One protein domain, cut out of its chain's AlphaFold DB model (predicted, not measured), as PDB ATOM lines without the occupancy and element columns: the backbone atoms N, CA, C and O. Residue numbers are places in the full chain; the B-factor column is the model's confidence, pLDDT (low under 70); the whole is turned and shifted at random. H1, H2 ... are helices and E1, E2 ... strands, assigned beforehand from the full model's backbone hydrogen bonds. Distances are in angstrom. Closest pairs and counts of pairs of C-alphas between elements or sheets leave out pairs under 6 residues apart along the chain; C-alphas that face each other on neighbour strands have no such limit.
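Overview. This is residues 3 to 133 of the 138 residues of an uncharacterized protein of Dibothriocephalus latus (UniProt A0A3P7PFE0). Little regular structure: long loops wind about a short strand pair, E1 and E4, near the middle, with H2 and H3 on different sides and H4 at a far end. The printed part has 131 residues, 46 in named elements, class mixed: E1 H1 E2 E3 E4 H2 H3 H4, both two-strand sheets antiparallel. It is loose, radius of gyration of the C-alphas 17.8 A, spanning 52 by 38 by 35 A.

Arrangement. E1, residues 3 to 5, and E4, residues 44 to 47, are antiparallel neighbours; N 4 and O 45 are 2.8 A apart. E2, residues 30 to 32, and E3, residues 35 to 37, form a hairpin; N 37 and O 30 are 2.8 A apart. H2, residues 53 to 66, and H3, residues 102 to 109, are apart. Every O i to N i+4 pair is within hydrogen-bond range in H2 and H3; H1, residues 7 to 13, has 1 of 3, and 2 of 4 O i to N i+3 pairs; H4, residues 128 to 131, is too short.

Along the chain. E1 begins at C-alpha 3 (-2.916, -44.139, 21.630). H2 is 20.6 A long. H4 ends at C-alpha 131 (-2.890, -16.831, 2.001).

Size, cuts and confidence. The printed part has no cut. Links H1 to E2, H2 to H3 and H3 to H4 are long. Twelve residues, among them 90 to 96, have pLDDT under 70.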
ATOM      1  N   ILE A   3      -3.245 -44.828  20.379       94.62
ATOM      2  CA  ILE A   3      -2.916 -44.139  21.630       94.62
ATOM      3  C   ILE A   3      -1.395 -44.011  21.699       94.62
ATOM      4  O   ILE A   3      -0.685 -44.994  21.502       94.62
ATOM      5  N   GLY A   4      -0.907 -42.798  21.934       94.62
ATOM      6  CA  GLY A   4       0.506 -42.495  22.133       94.62
ATOM      7  C   GLY A   4       0.766 -42.037  23.561       94.62
ATOM      8  O   GLY A   4      -0.094 -41.399  24.167       94.62
ATOM      9  N   PHE A   5       1.958 -42.336  24.072       94.31
ATOM     10  CA  PHE A   5       2.404 -41.941  25.406       94.31
ATOM     11  C   PHE A   5       3.717 -41.166  25.306       94.31
ATOM     12  O   PHE A   5       4.586 -41.527  24.506       94.31
ATOM     13  N   SER A   6       3.881 -40.126  26.123       93.88
ATOM     14  CA  SER A   6       5.175 -39.459  26.287       93.88
ATOM     15  C   SER A   6       6.209 -40.434  26.860       93.88
ATOM     16  O   SER A   6       5.833 -41.397  27.533       93.88
ATOM     17  N   PRO A   7       7.521 -40.192  26.683       91.25
ATOM     18  CA  PRO A   7       8.549 -40.999  27.343       91.25
ATOM     19  C   PRO A   7       8.368 -41.084  28.868       91.25
ATOM     20  O   PRO A   7       8.673 -42.112  29.472       91.25
ATOM     21  N   ALA A   8       7.841 -40.017  29.482       89.38
ATOM     22  CA  ALA A   8       7.599 -39.949  30.917       89.38
ATOM     23  C   ALA A   8       6.501 -40.915  31.378       89.38
ATOM     24  O   ALA A   8       6.685 -41.548  32.409       89.38
ATOM     25  N   VAL A   9       5.413 -41.071  30.616       92.00
ATOM     26  CA  VAL A   9       4.325 -42.011  30.946       92.00
ATOM     27  C   VAL A   9       4.600 -43.418  30.418       92.00
ATOM     28  O   VAL A   9       4.230 -44.405  31.053       92.00
ATOM     29  N   LEU A  10       5.299 -43.542  29.286       92.62
ATOM     30  CA  LEU A  10       5.567 -44.822  28.628       92.62
ATOM     31  C   LEU A  10       6.284 -45.815  29.547       92.62
ATOM     32  O   LEU A  10       5.967 -46.997  29.521       92.62
ATOM     33  N   LYS A  11       7.216 -45.350  30.385       90.31
ATOM     34  CA  LYS A  11       7.926 -46.212  31.344       90.31
ATOM     35  C   LYS A  11       6.999 -46.842  32.395       90.31
ATOM     36  O   LYS A  11       7.319 -47.911  32.903       90.31
ATOM     37  N   ASP A  12       5.881 -46.191  32.715       91.25
ATOM     38  CA  ASP A  12       4.947 -46.653  33.742       91.25
ATOM     39  C   ASP A  12       3.920 -47.620  33.137       91.25
ATOM     40  O   ASP A  12       3.607 -48.651  33.733       91.25
ATOM     41  N   VAL A  13       3.442 -47.337  31.918       90.81
ATOM     42  CA  VAL A  13       2.459 -48.184  31.213       90.81
ATOM     43  C   VAL A  13       3.096 -49.317  30.405       90.81
ATOM     44  O   VAL A  13       2.449 -50.327  30.136       90.81
ATOM     45  N   TYR A  14       4.370 -49.175  30.029       91.75
ATOM     46  CA  TYR A  14       5.148 -50.184  29.315       91.75
ATOM     47  C   TYR A  14       6.602 -50.274  29.829       91.75
ATOM     48  O   TYR A  14       7.544 -49.889  29.132       91.75
ATOM     49  N   PRO A  15       6.828 -50.845  31.029       91.00
ATOM     50  CA  PRO A  15       8.141 -50.822  31.691       91.00
ATOM     51  C   PRO A  15       9.282 -51.507  30.924       91.00
ATOM     52  O   PRO A  15      10.450 -51.159  31.091       91.00
ATOM     53  N   ASP A  16       8.964 -52.472  30.061       92.19
ATOM     54  CA  ASP A  16       9.952 -53.191  29.249       92.19
ATOM     55  C   ASP A  16      10.203 -52.548  27.872       92.19
ATOM     56  O   ASP A  16      10.927 -53.128  27.062       92.19
ATOM     57  N   ALA A  17       9.646 -51.361  27.593       91.00
ATOM     58  CA  ALA A  17       9.768 -50.679  26.301       91.00
ATOM     59  C   ALA A  17      11.233 -50.551  25.843       91.00
ATOM     60  O   ALA A  17      11.575 -50.979  24.740       91.00
ATOM     61  N   ALA A  18      12.120 -50.075  26.723       89.81
ATOM     62  CA  ALA A  18      13.545 -49.934  26.418       89.81
ATOM     63  C   ALA A  18      14.221 -51.283  26.113       89.81
ATOM     64  O   ALA A  18      14.963 -51.408  25.143       89.81
ATOM     65  N   LYS A  19      13.910 -52.339  26.882       90.81
ATOM     66  CA  LYS A  19      14.457 -53.691  26.640       90.81
ATOM     67  C   LYS A  19      14.007 -54.272  25.300       90.81
ATOM     68  O   LYS A  19      14.674 -55.143  24.754       90.81
ATOM     69  N   ARG A  20      12.867 -53.808  24.792       90.38
ATOM     70  CA  ARG A  20      12.311 -54.194  23.493       90.38
ATOM     71  C   ARG A  20      12.769 -53.286  22.351       90.38
ATOM     72  O   ARG A  20      12.317 -53.478  21.230       90.38
ATOM     73  N   GLY A  21      13.673 -52.340  22.615       90.38
ATOM     74  CA  GLY A  21      14.246 -51.451  21.604       90.38
ATOM     75  C   GLY A  21      13.396 -50.219  21.293       90.38
ATOM     76  O   GLY A  21      13.541 -49.639  20.219       90.38
ATOM     77  N   VAL A  22      12.483 -49.828  22.189       92.31
ATOM     78  CA  VAL A  22      11.835 -48.514  22.108       92.31
ATOM     79  C   VAL A  22      12.770 -47.476  22.716       92.31
ATOM     80  O   VAL A  22      13.076 -47.527  23.906       92.31
ATOM     81  N   GLU A  23      13.188 -46.522  21.898       90.69
ATOM     82  CA  GLU A  23      14.033 -45.408  22.305       90.69
ATOM     83  C   GLU A  23      13.159 -44.200  22.665       90.69
ATOM     84  O   GLU A  23      12.186 -43.909  21.967       90.69
ATOM     85  N   PRO A  24      13.465 -43.455  23.737       87.56
ATOM     86  CA  PRO A  24      12.721 -42.247  24.053       87.56
ATOM     87  C   PRO A  24      12.933 -41.188  22.963       87.56
ATOM     88  O   PRO A  24      14.061 -40.850  22.606       87.56
ATOM     89  N   PHE A  25      11.836 -40.618  22.464       87.88
ATOM     90  CA  PHE A  25      11.873 -39.475  21.557       87.88
ATOM     91  C   PHE A  25      11.429 -38.210  22.294       87.88
ATOM     92  O   PHE A  25      10.242 -38.004  22.545       87.88
ATOM     93  N   GLU A  26      12.387 -37.348  22.633       86.75
ATOM     94  CA  GLU A  26      12.105 -36.040  23.225       86.75
ATOM     95  C   GLU A  26      12.100 -34.946  22.157       86.75
ATOM     96  O   GLU A  26      13.130 -34.604  21.567       86.75
ATOM     97  N   TYR A  27      10.930 -34.351  21.931       89.38
ATOM     98  CA  TYR A  27      10.809 -33.202  21.046       89.38
ATOM     99  C   TYR A  27      11.367 -31.937  21.714       89.38
ATOM    100  O   TYR A  27      10.924 -31.540  22.791       89.38
ATOM    101  N   LYS A  28      12.302 -31.256  21.041       91.25
ATOM    102  CA  LYS A  28      12.885 -29.988  21.510       91.25
ATOM    103  C   LYS A  28      12.309 -28.807  20.742       91.25
ATOM    104  O   LYS A  28      12.198 -28.848  19.515       91.25
ATOM    105  N   ALA A  29      11.983 -27.738  21.467       93.94
ATOM    106  CA  ALA A  29      11.551 -26.484  20.862       93.94
ATOM    107  C   ALA A  29      12.641 -25.936  19.926       93.94
ATOM    108  O   ALA A  29      13.834 -26.022  20.226       93.94
ATOM    109  N   ARG A  30      12.229 -25.380  18.785       94.75
ATOM    110  CA  ARG A  30      13.135 -24.836  17.762       94.75
ATOM    111  C   ARG A  30      12.704 -23.432  17.369       94.75
ATOM    112  O   ARG A  30      11.513 -23.183  17.210       94.75
ATOM    113  N   THR A  31      13.675 -22.554  17.145       94.88
ATOM    114  CA  THR A  31      13.458 -21.199  16.623       94.88
ATOM    115  C   THR A  31      14.282 -21.019  15.357       94.88
ATOM    116  O   THR A  31      15.439 -21.430  15.305       94.88
ATOM    117  N   PHE A  32      13.688 -20.412  14.339       91.75
ATOM    118  CA  PHE A  32      14.323 -20.108  13.059       91.75
ATOM    119  C   PHE A  32      13.825 -18.750  12.550       91.75
ATOM    120  O   PHE A  32      12.894 -18.172  13.107       91.75
ATOM    121  N   GLY A  33      14.427 -18.224  11.479       89.81
ATOM    122  CA  GLY A  33      14.121 -16.872  10.981       89.81
ATOM    123  C   GLY A  33      12.651 -16.623  10.603       89.81
ATOM    124  O   GLY A  33      12.240 -15.473  10.515       89.81
ATOM    125  N   GLY A  34      11.860 -17.682  10.406       85.00
ATOM    126  CA  GLY A  34      10.437 -17.622  10.059       85.00
ATOM    127  C   GLY A  34       9.468 -17.917  11.210       85.00
ATOM    128  O   GLY A  34       8.264 -17.922  10.972       85.00
ATOM    129  N   GLY A  35       9.952 -18.181  12.431       89.62
ATOM    130  CA  GLY A  35       9.092 -18.425  13.590       89.62
ATOM    131  C   GLY A  35       9.643 -19.437  14.596       89.62
ATOM    132  O   GLY A  35      10.825 -19.785  14.600       89.62
ATOM    133  N   THR A  36       8.745 -19.914  15.457       94.19
ATOM    134  CA  THR A  36       9.054 -20.849  16.544       94.19
ATOM    135  C   THR A  36       8.189 -22.098  16.423       94.19
ATOM    136  O   THR A  36       6.982 -22.007  16.223       94.19
ATOM    137  N   MET A  37       8.801 -23.266  16.599       93.62
ATOM    138  CA  MET A  37       8.125 -24.547  16.797       93.62
ATOM    139  C   MET A  37       8.250 -24.936  18.276       93.62
ATOM    140  O   MET A  37       9.263 -25.532  18.658       93.62
ATOM    141  N   PRO A  38       7.273 -24.571  19.125       94.50
ATOM    142  CA  PRO A  38       7.341 -24.836  20.556       94.50
ATOM    143  C   PRO A  38       7.212 -26.333  20.868       94.50
ATOM    144  O   PRO A  38       6.605 -27.086  20.110       94.50
ATOM    145  N   ALA A  39       7.759 -26.744  22.012       93.31
ATOM    146  CA  ALA A  39       7.438 -28.015  22.654       93.31
ATOM    147  C   ALA A  39       6.363 -27.731  23.712       93.31
ATOM    148  O   ALA A  39       6.665 -27.169  24.761       93.31
ATOM    149  N   THR A  40       5.103 -28.038  23.407       91.69
ATOM    150  CA  THR A  40       3.956 -27.697  24.270       91.69
ATOM    151  C   THR A  40       3.647 -28.749  25.335       91.69
ATOM    152  O   THR A  40       2.712 -28.556  26.106       91.69
ATOM    153  N   GLY A  41       4.410 -29.845  25.380       88.94
ATOM    154  CA  GLY A  41       4.147 -30.994  26.250       88.94
ATOM    155  C   GLY A  41       3.027 -31.898  25.723       88.94
ATOM    156  O   GLY A  41       2.654 -31.813  24.551       88.94
ATOM    157  N   GLY A  42       2.515 -32.762  26.601       91.56
ATOM    158  CA  GLY A  42       1.467 -33.741  26.310       91.56
ATOM    159  C   GLY A  42       1.914 -35.159  26.650       91.56
ATOM    160  O   GLY A  42       2.892 -35.654  26.095       91.56
ATOM    161  N   ASP A  43       1.184 -35.803  27.560       94.00
ATOM    162  CA  ASP A  43       1.536 -37.126  28.080       94.00
ATOM    163  C   ASP A  43       0.807 -38.277  27.398       94.00
ATOM    164  O   ASP A  43       1.363 -39.367  27.261       94.00
ATOM    165  N   ILE A  44      -0.420 -38.030  26.946       94.31
ATOM    166  CA  ILE A  44      -1.258 -39.010  26.264       94.31
ATOM    167  C   ILE A  44      -1.843 -38.351  25.017       94.31
ATOM    168  O   ILE A  44      -2.409 -37.260  25.081       94.31
ATOM    169  N   LEU A  45      -1.721 -39.031  23.879       95.31
ATOM    170  CA  LEU A  45      -2.378 -38.673  22.625       95.31
ATOM    171  C   LEU A  45      -3.382 -39.760  22.268       95.31
ATOM    172  O   LEU A  45      -3.011 -40.924  22.166       95.31
ATOM    173  N   VAL A  46      -4.619 -39.373  21.971       95.56
ATOM    174  CA  VAL A  46      -5.608 -40.268  21.366       95.56
ATOM    175  C   VAL A  46      -5.897 -39.776  19.958       95.56
ATOM    176  O   VAL A  46      -6.417 -38.680  19.765       95.56
ATOM    177  N   HIS A  47      -5.569 -40.594  18.962       95.19
ATOM    178  CA  HIS A  47      -5.905 -40.330  17.569       95.19
ATOM    179  C   HIS A  47      -6.951 -41.336  17.090       95.19
ATOM    180  O   HIS A  47      -6.695 -42.537  16.954       95.19
ATOM    181  N   ALA A  48      -8.158 -40.846  16.829       94.19
ATOM    182  CA  ALA A  48      -9.275 -41.651  16.373       94.19
ATOM    183  C   ALA A  48      -9.920 -41.026  15.137       94.19
ATOM    184  O   ALA A  48      -9.988 -39.809  14.990       94.19
ATOM    185  N   THR A  49     -10.408 -41.887  14.252       91.81
ATOM    186  CA  THR A  49     -11.157 -41.499  13.063       91.81
ATOM    187  C   THR A  49     -12.475 -42.258  13.055       91.81
ATOM    188  O   THR A  49     -12.534 -43.440  13.397       91.81
ATOM    189  N   CYS A  50     -13.548 -41.572  12.683       92.00
ATOM    190  CA  CYS A  50     -14.861 -42.167  12.499       92.00
ATOM    191  C   CYS A  50     -15.594 -41.399  11.400       92.00
ATOM    192  O   CYS A  50     -15.353 -40.208  11.211       92.00
ATOM    193  N   ALA A  51     -16.493 -42.075  10.688       89.25
ATOM    194  CA  ALA A  51     -17.386 -41.414   9.739       89.25
ATOM    195  C   ALA A  51     -18.430 -40.528  10.444       89.25
ATOM    196  O   ALA A  51     -18.987 -39.624   9.832       89.25
ATOM    197  N   GLU A  52     -18.686 -40.786  11.729       91.06
ATOM    198  CA  GLU A  52     -19.698 -40.106  12.524       91.06
ATOM    199  C   GLU A  52     -19.047 -39.400  13.718       91.06
ATOM    200  O   GLU A  52     -18.463 -40.041  14.593       91.06
ATOM    201  N   TYR A  53     -19.163 -38.072  13.765       88.31
ATOM    202  CA  TYR A  53     -18.546 -37.255  14.813       88.31
ATOM    203  C   TYR A  53     -19.111 -37.529  16.212       88.31
ATOM    204  O   TYR A  53     -18.356 -37.473  17.179       88.31
ATOM    205  N   GLY A  54     -20.394 -37.891  16.327       92.94
ATOM    206  CA  GLY A  54     -21.013 -38.232  17.614       92.94
ATOM    207  C   GLY A  54     -20.290 -39.377  18.329       92.94
ATOM    208  O   GLY A  54     -20.006 -39.285  19.516       92.94
ATOM    209  N   LYS A  55     -19.859 -40.399  17.579       94.06
ATOM    210  CA  LYS A  55     -19.082 -41.523  18.123       94.06
ATOM    211  C   LYS A  55     -17.690 -41.117  18.606       94.06
ATOM    212  O   LYS A  55     -17.172 -41.720  19.539       94.06
ATOM    213  N   LEU A  56     -17.068 -40.118  17.975       93.88
ATOM    214  CA  LEU A  56     -15.779 -39.589  18.438       93.88
ATOM    215  C   LEU A  56     -15.936 -38.818  19.747       93.88
ATOM    216  O   LEU A  56     -15.082 -38.943  20.618       93.88
ATOM    217  N   PHE A  57     -17.033 -38.076  19.892       92.81
ATOM    218  CA  PHE A  57     -17.365 -37.400  21.142       92.81
ATOM    219  C   PHE A  57     -17.638 -38.405  22.269       92.81
ATOM    220  O   PHE A  57     -17.051 -38.304  23.339       92.81
ATOM    221  N   GLU A  58     -18.461 -39.430  22.028       95.31
ATOM    222  CA  GLU A  58     -18.704 -40.488  23.023       95.31
ATOM    223  C   GLU A  58     -17.412 -41.209  23.427       95.31
ATOM    224  O   GLU A  58     -17.193 -41.477  24.608       95.31
ATOM    225  N   LEU A  59     -16.521 -41.471  22.464       94.56
ATOM    226  CA  LEU A  59     -15.203 -42.039  22.737       94.56
ATOM    227  C   LEU A  59     -14.349 -41.114  23.616       94.56
ATOM    228  O   LEU A  59     -13.694 -41.609  24.532       94.56
ATOM    229  N   SER A  60     -14.344 -39.796  23.369       93.50
ATOM    230  CA  SER A  60     -13.574 -38.861  24.201       93.50
ATOM    231  C   SER A  60     -14.101 -38.835  25.635       93.50
ATOM    232  O   SER A  60     -13.311 -38.938  26.574       93.50
ATOM    233  N   GLN A  61     -15.426 -38.821  25.812       94.50
ATOM    234  CA  GLN A  61     -16.058 -38.893  27.131       94.50
ATOM    235  C   GLN A  61     -15.719 -40.198  27.861       94.50
ATOM    236  O   GLN A  61     -15.372 -40.164  29.040       94.50
ATOM    237  N   ALA A  62     -15.767 -41.337  27.166       95.12
ATOM    238  CA  ALA A  62     -15.427 -42.631  27.750       95.12
ATOM    239  C   ALA A  62     -13.965 -42.687  28.219       95.12
ATOM    240  O   ALA A  62     -13.689 -43.174  29.308       95.12
ATOM    241  N   ILE A  63     -13.027 -42.148  27.436       92.94
ATOM    242  CA  ILE A  63     -11.607 -42.114  27.815       92.94
ATOM    243  C   ILE A  63     -11.381 -41.202  29.023       92.94
ATOM    244  O   ILE A  63     -10.665 -41.580  29.947       92.94
ATOM    245  N   LEU A  64     -11.997 -40.018  29.035       92.44
ATOM    246  CA  LEU A  64     -11.872 -39.083  30.154       92.44
ATOM    247  C   LEU A  64     -12.468 -39.649  31.449       92.44
ATOM    248  O   LEU A  64     -11.938 -39.370  32.518       92.44
ATOM    249  N   ALA A  65     -13.516 -40.473  31.368       93.88
ATOM    250  CA  ALA A  65     -14.108 -41.125  32.536       93.88
ATOM    251  C   ALA A  65     -13.170 -42.149  33.208       93.88
ATOM    252  O   ALA A  65     -13.259 -42.351  34.419       93.88
ATOM    253  N   GLU A  66     -12.256 -42.764  32.452       92.50
ATOM    254  CA  GLU A  66     -11.284 -43.740  32.971       92.50
ATOM    255  C   GLU A  66     -10.051 -43.083  33.614       92.50
ATOM    256  O   GLU A  66      -9.308 -43.732  34.353       92.50
ATOM    257  N   VAL A  67      -9.815 -41.793  33.356       88.94
ATOM    258  CA  VAL A  67      -8.674 -41.055  33.907       88.94
ATOM    259  C   VAL A  67      -9.149 -40.200  35.083       88.94
ATOM    260  O   VAL A  67      -9.919 -39.261  34.884       88.94
ATOM    261  N   PRO A  68      -8.690 -40.456  36.325       90.50
ATOM    262  CA  PRO A  68      -9.126 -39.657  37.463       90.50
ATOM    263  C   PRO A  68      -8.750 -38.184  37.276       90.50
ATOM    264  O   PRO A  68      -7.584 -37.872  37.039       90.50
ATOM    265  N   GLU A  69      -9.719 -37.285  37.466       90.31
ATOM    266  CA  GLU A  69      -9.599 -35.842  37.191       90.31
ATOM    267  C   GLU A  69      -8.353 -35.197  37.819       90.31
ATOM    268  O   GLU A  69      -7.690 -34.375  37.199       90.31
ATOM    269  N   LYS A  70      -7.952 -35.647  39.015       93.75
ATOM    270  CA  LYS A  70      -6.746 -35.166  39.712       93.75
ATOM    271  C   LYS A  70      -5.424 -35.395  38.958       93.75
ATOM    272  O   LYS A  70      -4.412 -34.829  39.357       93.75
ATOM    273  N   TYR A  71      -5.410 -36.265  37.948       90.00
ATOM    274  CA  TYR A  71      -4.246 -36.547  37.105       90.00
ATOM    275  C   TYR A  71      -4.295 -35.812  35.757       90.00
ATOM    276  O   TYR A  71      -3.371 -35.957  34.961       90.00
ATOM    277  N   ILE A  72      -5.346 -35.031  35.491       91.81
ATOM    278  CA  ILE A  72      -5.509 -34.280  34.246       91.81
ATOM    279  C   ILE A  72      -5.174 -32.813  34.514       91.81
ATOM    280  O   ILE A  72      -5.950 -32.089  35.129       91.81
ATOM    281  N   GLU A  73      -4.022 -32.356  34.026       93.75
ATOM    282  CA  GLU A  73      -3.675 -30.929  34.070       93.75
ATOM    283  C   GLU A  73      -4.425 -30.138  32.988       93.75
ATOM    284  O   GLU A  73      -4.930 -29.041  33.227       93.75
ATOM    285  N   LYS A  74      -4.493 -30.694  31.775       92.88
ATOM    286  CA  LYS A  74      -5.097 -30.042  30.615       92.88
ATOM    287  C   LYS A  74      -5.540 -31.070  29.582       92.88
ATOM    288  O   LYS A  74      -4.790 -31.988  29.258       92.88
ATOM    289  N   THR A  75      -6.702 -30.826  28.985       92.06
ATOM    290  CA  THR A  75      -7.206 -31.571  27.825       92.06
ATOM    291  C   THR A  75      -7.270 -30.651  26.609       92.06
ATOM    292  O   THR A  75      -7.659 -29.485  26.714       92.06
ATOM    293  N   GLU A  76      -6.887 -31.164  25.442       92.50
ATOM    294  CA  GLU A  76      -7.079 -30.499  24.155       92.50
ATOM    295  C   GLU A  76      -7.779 -31.463  23.192       92.50
ATOM    296  O   GLU A  76      -7.268 -32.544  22.914       92.50
ATOM    297  N   GLU A  77      -8.939 -31.057  22.672       91.56
ATOM    298  CA  GLU A  77      -9.690 -31.814  21.669       91.56
ATOM    299  C   GLU A  77      -9.717 -31.047  20.344       91.56
ATOM    300  O   GLU A  77     -10.055 -29.861  20.299       91.56
ATOM    301  N   VAL A  78      -9.372 -31.728  19.249       91.94
ATOM    302  CA  VAL A  78      -9.392 -31.156  17.899       91.94
ATOM    303  C   VAL A  78     -10.121 -32.109  16.962       91.94
ATOM    304  O   VAL A  78      -9.654 -33.212  16.687       91.94
ATOM    305  N   TYR A  79     -11.257 -31.659  16.429       88.81
ATOM    306  CA  TYR A  79     -12.029 -32.410  15.443       88.81
ATOM    307  C   TYR A  79     -11.597 -32.012  14.031       88.81
ATOM    308  O   TYR A  79     -11.906 -30.925  13.544       88.81
ATOM    309  N   GLY A  80     -10.859 -32.907  13.375       88.12
ATOM    310  CA  GLY A  80     -10.472 -32.753  11.976       88.12
ATOM    311  C   GLY A  80     -11.611 -33.097  11.016       88.12
ATOM    312  O   GLY A  80     -12.491 -33.904  11.322       88.12
ATOM    313  N   PHE A  81     -11.577 -32.520   9.820       85.00
ATOM    314  CA  PHE A  81     -12.472 -32.869   8.720       85.00
ATOM    315  C   PHE A  81     -11.683 -32.960   7.417       85.00
ATOM    316  O   PHE A  81     -10.667 -32.289   7.238       85.00
ATOM    317  N   ARG A  82     -12.153 -33.794   6.484       82.75
ATOM    318  CA  ARG A  82     -11.594 -33.829   5.129       82.75
ATOM    319  C   ARG A  82     -12.106 -32.620   4.358       82.75
ATOM    320  O   ARG A  82     -13.311 -32.480   4.164       82.75
ATOM    321  N   TYR A  83     -11.199 -31.774   3.891       79.81
ATOM    322  CA  TYR A  83     -11.540 -30.620   3.070       79.81
ATOM    323  C   TYR A  83     -11.352 -30.949   1.579       79.81
ATOM    324  O   TYR A  83     -10.401 -31.625   1.202       79.81
ATOM    325  N   ARG A  84     -12.318 -30.545   0.739       65.38
ATOM    326  CA  ARG A  84     -12.321 -30.617  -0.745       65.38
ATOM    327  C   ARG A  84     -11.426 -31.702  -1.380       65.38
ATOM    328  O   ARG A  84     -10.307 -31.407  -1.785       65.38
ATOM    329  N   ASN A  85     -11.933 -32.925  -1.557       75.31
ATOM    330  CA  ASN A  85     -11.211 -34.031  -2.217       75.31
ATOM    331  C   ASN A  85      -9.777 -34.274  -1.680       75.31
ATOM    332  O   ASN A  85      -8.906 -34.673  -2.444       75.31
ATOM    333  N   GLY A  86      -9.534 -34.043  -0.381       69.88
ATOM    334  CA  GLY A  86      -8.233 -34.294   0.258       69.88
ATOM    335  C   GLY A  86      -7.259 -33.116   0.201       69.88
ATOM    336  O   GLY A  86      -6.051 -33.319   0.172       69.88
ATOM    337  N   ARG A  87      -7.770 -31.886   0.151       76.06
ATOM    338  CA  ARG A  87      -6.947 -30.676   0.204       76.06
ATOM    339  C   ARG A  87      -6.756 -30.187   1.635       76.06
ATOM    340  O   ARG A  87      -7.655 -30.337   2.460       76.06
ATOM    341  N   ASP A  88      -5.625 -29.548   1.902       75.69
ATOM    342  CA  ASP A  88      -5.418 -28.766   3.118       75.69
ATOM    343  C   ASP A  88      -6.122 -27.397   3.048       75.69
ATOM    344  O   ASP A  88      -6.739 -27.012   2.047       75.69
ATOM    345  N   MET A  89      -6.022 -26.626   4.134       72.31
ATOM    346  CA  MET A  89      -6.608 -25.286   4.229       72.31
ATOM    347  C   MET A  89      -5.953 -24.250   3.304       72.31
ATOM    348  O   MET A  89      -6.563 -23.218   3.031       72.31
ATOM    349  N   SER A  90      -4.749 -24.509   2.794       68.25
ATOM    350  CA  SER A  90      -4.122 -23.694   1.749       68.25
ATOM    351  C   SER A  90      -4.575 -24.092   0.340       68.25
ATOM    352  O   SER A  90      -4.196 -23.466  -0.641       68.25
ATOM    353  N   GLY A  91      -5.437 -25.103   0.220       63.25
ATOM    354  CA  GLY A  91      -5.992 -25.548  -1.047       63.25
ATOM    355  C   GLY A  91      -5.073 -26.480  -1.829       63.25
ATOM    356  O   GLY A  91      -5.451 -26.852  -2.937       63.25
ATOM    357  N   PHE A  92      -3.931 -26.908  -1.291       66.88
ATOM    358  CA  PHE A  92      -3.071 -27.916  -1.917       66.88
ATOM    359  C   PHE A  92      -3.551 -29.326  -1.567       66.88
ATOM    360  O   PHE A  92      -4.187 -29.520  -0.536       66.88
ATOM    361  N   ILE A  93      -3.314 -30.309  -2.444       68.12
ATOM    362  CA  ILE A  93      -3.641 -31.712  -2.141       68.12
ATOM    363  C   ILE A  93      -2.636 -32.209  -1.104       68.12
ATOM    364  O   ILE A  93      -1.442 -32.297  -1.395       68.12
ATOM    365  N   ASP A  94      -3.131 -32.530   0.086       65.19
ATOM    366  CA  ASP A  94      -2.320 -32.991   1.207       65.19
ATOM    367  C   ASP A  94      -2.236 -34.524   1.196       65.19
ATOM    368  O   ASP A  94      -3.238 -35.220   1.017       65.19
ATOM    369  N   GLY A  95      -1.023 -35.059   1.355       60.88
ATOM    370  CA  GLY A  95      -0.766 -36.501   1.377       60.88
ATOM    371  C   GLY A  95      -0.579 -37.187   0.019       60.88
ATOM    372  O   GLY A  95      -0.637 -38.413  -0.029       60.88
ATOM    373  N   THR A  96      -0.323 -36.442  -1.064       60.44
ATOM    374  CA  THR A  96      -0.042 -37.010  -2.406       60.44
ATOM    375  C   THR A  96       1.172 -37.952  -2.411       60.44
ATOM    376  O   THR A  96       1.185 -38.928  -3.153       60.44
ATOM    377  N   GLU A  97       2.173 -37.684  -1.568       73.00
ATOM    378  CA  GLU A  97       3.398 -38.492  -1.452       73.00
ATOM    379  C   GLU A  97       3.330 -39.557  -0.347       73.00
ATOM    380  O   GLU A  97       4.269 -40.333  -0.174       73.00
ATOM    381  N   ASN A  98       2.230 -39.618   0.412       68.69
ATOM    382  CA  ASN A  98       2.074 -40.679   1.398       68.69
ATOM    383  C   ASN A  98       1.887 -42.021   0.675       68.69
ATOM    384  O   ASN A  98       1.171 -42.058  -0.330       68.69
ATOM    385  N   PRO A  99       2.438 -43.132   1.207       70.44
ATOM    386  CA  PRO A  99       2.219 -44.456   0.632       70.44
ATOM    387  C   PRO A  99       0.722 -44.684   0.419       70.44
ATOM    388  O   PRO A  99      -0.090 -44.375   1.299       70.44
ATOM    389  N   ALA A 100       0.324 -45.115  -0.774       65.81
ATOM    390  CA  ALA A 100      -1.093 -45.205  -1.118       65.81
ATOM    391  C   ALA A 100      -1.731 -46.458  -0.508       65.81
ATOM    392  O   ALA A 100      -2.887 -46.414  -0.078       65.81
ATOM    393  N   ASP A 101      -0.955 -47.540  -0.430       74.31
ATOM    394  CA  ASP A 101      -1.407 -48.844   0.025       74.31
ATOM    395  C   ASP A 101      -1.331 -48.976   1.566       74.31
ATOM    396  O   ASP A 101      -0.333 -48.569   2.175       74.31
ATOM    397  N   PRO A 102      -2.375 -49.506   2.236       69.38
ATOM    398  CA  PRO A 102      -2.357 -49.775   3.673       69.38
ATOM    399  C   PRO A 102      -1.174 -50.628   4.151       69.38
ATOM    400  O   PRO A 102      -0.637 -50.348   5.226       69.38
ATOM    401  N   ASP A 103      -0.755 -51.620   3.366       74.62
ATOM    402  CA  ASP A 103       0.342 -52.520   3.720       74.62
ATOM    403  C   ASP A 103       1.683 -51.781   3.638       74.62
ATOM    404  O   ASP A 103       2.503 -51.862   4.554       74.62
ATOM    405  N   GLU A 104       1.869 -50.947   2.610       77.25
ATOM    406  CA  GLU A 104       3.050 -50.081   2.488       77.25
ATOM    407  C   GLU A 104       3.132 -49.058   3.629       77.25
ATOM    408  O   GLU A 104       4.208 -48.810   4.176       77.25
ATOM    409  N   ARG A 105       1.996 -48.478   4.045       76.88
ATOM    410  CA  ARG A 105       1.961 -47.564   5.200       76.88
ATOM    411  C   ARG A 105       2.395 -48.259   6.477       76.88
ATOM    412  O   ARG A 105       3.137 -47.669   7.258       76.88
ATOM    413  N   HIS A 106       1.909 -49.476   6.703       77.19
ATOM    414  CA  HIS A 106       2.266 -50.246   7.884       77.19
ATOM    415  C   HIS A 106       3.764 -50.569   7.894       77.19
ATOM    416  O   HIS A 106       4.431 -50.341   8.900       77.19
ATOM    417  N   GLU A 107       4.308 -51.011   6.759       80.56
ATOM    418  CA  GLU A 107       5.733 -51.319   6.601       80.56
ATOM    419  C   GLU A 107       6.649 -50.112   6.859       80.56
ATOM    420  O   GLU A 107       7.727 -50.274   7.429       80.56
ATOM    421  N   VAL A 108       6.229 -48.903   6.469       81.69
ATOM    422  CA  VAL A 108       7.017 -47.674   6.672       81.69
ATOM    423  C   VAL A 108       6.843 -47.098   8.080       81.69
ATOM    424  O   VAL A 108       7.802 -46.589   8.662       81.69
ATOM    425  N   ALA A 109       5.629 -47.134   8.632       83.44
ATOM    426  CA  ALA A 109       5.309 -46.442   9.879       83.44
ATOM    427  C   ALA A 109       5.558 -47.283  11.137       83.44
ATOM    428  O   ALA A 109       5.745 -46.708  12.212       83.44
ATOM    429  N   VAL A 110       5.533 -48.616  11.039       88.56
ATOM    430  CA  VAL A 110       5.607 -49.513  12.197       88.56
ATOM    431  C   VAL A 110       6.970 -50.189  12.262       88.56
ATOM    432  O   VAL A 110       7.416 -50.866  11.339       88.56
ATOM    433  N   SER A 111       7.637 -50.047  13.403       88.75
ATOM    434  CA  SER A 111       8.878 -50.761  13.676       88.75
ATOM    435  C   SER A 111       8.625 -52.265  13.748       88.75
ATOM    436  O   SER A 111       7.856 -52.738  14.585       88.75
ATOM    437  N   LYS A 112       9.350 -53.043  12.936       87.38
ATOM    438  CA  LYS A 112       9.303 -54.518  12.977       87.38
ATOM    439  C   LYS A 112       9.834 -55.101  14.289       87.38
ATOM    440  O   LYS A 112       9.471 -56.216  14.645       87.38
ATOM    441  N   ALA A 113      10.687 -54.362  14.999       86.31
ATOM    442  CA  ALA A 113      11.260 -54.805  16.267       86.31
ATOM    443  C   ALA A 113      10.300 -54.581  17.445       86.31
ATOM    444  O   ALA A 113      10.187 -55.436  18.320       86.31
ATOM    445  N   THR A 114       9.607 -53.438  17.466       89.44
ATOM    446  CA  THR A 114       8.798 -53.023  18.623       89.44
ATOM    447  C   THR A 114       7.295 -53.185  18.398       89.44
ATOM    448  O   THR A 114       6.539 -53.195  19.365       89.44
ATOM    449  N   GLY A 115       6.848 -53.292  17.142       89.50
ATOM    450  CA  GLY A 115       5.432 -53.270  16.763       89.50
ATOM    451  C   GLY A 115       4.759 -51.903  16.941       89.50
ATOM    452  O   GLY A 115       3.541 -51.809  16.838       89.50
ATOM    453  N   GLY A 116       5.533 -50.852  17.239       90.75
ATOM    454  CA  GLY A 116       5.044 -49.497  17.502       90.75
ATOM    455  C   GLY A 116       5.536 -48.463  16.489       90.75
ATOM    456  O   GLY A 116       6.298 -48.769  15.575       90.75
ATOM    457  N   SER A 117       5.112 -47.216  16.686       93.06
ATOM    458  CA  SER A 117       5.501 -46.061  15.871       93.06
ATOM    459  C   SER A 117       5.764 -44.843  16.759       93.06
ATOM    460  O   SER A 117       5.329 -44.807  17.911       93.06
ATOM    461  N   TYR A 118       6.449 -43.840  16.212       92.62
ATOM    462  CA  TYR A 118       6.614 -42.530  16.839       92.62
ATOM    463  C   TYR A 118       5.701 -41.524  16.148       92.62
ATOM    464  O   TYR A 118       5.610 -41.488  14.923       92.62
ATOM    465  N   VAL A 119       5.046 -40.679  16.937       93.00
ATOM    466  CA  VAL A 119       4.135 -39.651  16.437       93.00
ATOM    467  C   VAL A 119       4.553 -38.289  16.969       93.00
ATOM    468  O   VAL A 119       4.873 -38.134  18.145       93.00
ATOM    469  N   VAL A 120       4.540 -37.293  16.086       92.06
ATOM    470  CA  VAL A 120       4.725 -35.880  16.427       92.06
ATOM    471  C   VAL A 120       3.524 -35.126  15.881       92.06
ATOM    472  O   VAL A 120       3.181 -35.274  14.710       92.06
ATOM    473  N   THR A 121       2.881 -34.318  16.720       92.06
ATOM    474  CA  THR A 121       1.726 -33.507  16.328       92.06
ATOM    475  C   THR A 121       2.071 -32.026  16.392       92.06
ATOM    476  O   THR A 121       2.818 -31.570  17.258       92.06
ATOM    477  N   GLN A 122       1.540 -31.259  15.441       91.44
ATOM    478  CA  GLN A 122       1.661 -29.806  15.411       91.44
ATOM    479  C   GLN A 122       0.338 -29.205  14.951       91.44
ATOM    480  O   GLN A 122      -0.205 -29.609  13.923       91.44
ATOM    481  N   ARG A 123      -0.171 -28.222  15.698       90.81
ATOM    482  CA  ARG A 123      -1.387 -27.495  15.331       90.81
ATOM    483  C   ARG A 123      -1.026 -26.163  14.690       90.81
ATOM    484  O   ARG A 123      -0.411 -25.313  15.331       90.81
ATOM    485  N   TRP A 124      -1.460 -25.974  13.449       88.69
ATOM    486  CA  TRP A 124      -1.210 -24.763  12.677       88.69
ATOM    487  C   TRP A 124      -2.468 -23.904  12.586       88.69
ATOM    488  O   TRP A 124      -3.550 -24.390  12.260       88.69
ATOM    489  N   LEU A 125      -2.318 -22.611  12.875       90.19
ATOM    490  CA  LEU A 125      -3.352 -21.605  12.660       90.19
ATOM    491  C   LEU A 125      -2.935 -20.736  11.476       90.19
ATOM    492  O   LEU A 125      -1.927 -20.033  11.532       90.19
ATOM    493  N   HIS A 126      -3.706 -20.802  10.396       87.81
ATOM    494  CA  HIS A 126      -3.400 -20.092   9.163       87.81
ATOM    495  C   HIS A 126      -3.997 -18.681   9.158       87.81
ATOM    496  O   HIS A 126      -5.161 -18.480   9.506       87.81
ATOM    497  N   ASN A 127      -3.222 -17.700   8.686       88.56
ATOM    498  CA  ASN A 127      -3.732 -16.360   8.404       88.56
ATOM    499  C   ASN A 127      -4.266 -16.284   6.966       88.56
ATOM    500  O   ASN A 127      -3.523 -16.006   6.019       88.56
ATOM    501  N   PHE A 128      -5.572 -16.492   6.805       87.06
ATOM    502  CA  PHE A 128      -6.220 -16.487   5.492       87.06
ATOM    503  C   PHE A 128      -6.123 -15.144   4.753       87.06
ATOM    504  O   PHE A 128      -6.098 -15.138   3.523       87.06
ATOM    505  N   ASN A 129      -5.970 -14.018   5.458       88.50
ATOM    506  CA  ASN A 129      -5.796 -12.704   4.822       88.50
ATOM    507  C   ASN A 129      -4.460 -12.580   4.075       88.50
ATOM    508  O   ASN A 129      -4.328 -11.730   3.195       88.50
ATOM    509  N   VAL A 130      -3.465 -13.390   4.449       84.94
ATOM    510  CA  VAL A 130      -2.175 -13.481   3.752       84.94
ATOM    511  C   VAL A 130      -2.259 -14.512   2.629       84.94
ATOM    512  O   VAL A 130      -1.878 -14.217   1.502       84.94
ATOM    513  N   ILE A 131      -2.804 -15.693   2.928       82.25
ATOM    514  CA  ILE A 131      -2.890 -16.831   2.001       82.25
ATOM    515  C   ILE A 131      -3.691 -16.475   0.740       82.25
ATOM    516  O   ILE A 131      -3.216 -16.668  -0.372       82.25
ATOM    517  N   THR A 132      -4.864 -15.860   0.896       80.06
ATOM    518  CA  THR A 132      -5.751 -15.500  -0.232       80.06
ATOM    519  C   THR A 132      -5.180 -14.444  -1.182       80.06
ATOM    520  O   THR A 132      -5.715 -14.249  -2.270       80.06
ATOM    521  N   LYS A 133      -4.097 -13.759  -0.799       82.94
ATOM    522  CA  LYS A 133      -3.418 -12.760  -1.637       82.94
ATOM    523  C   LYS A 133      -2.287 -13.353  -2.479       82.94
ATOM    524  O   LYS A 133      -1.682 -12.621  -3.260       82.94
TER     525      LYS A 133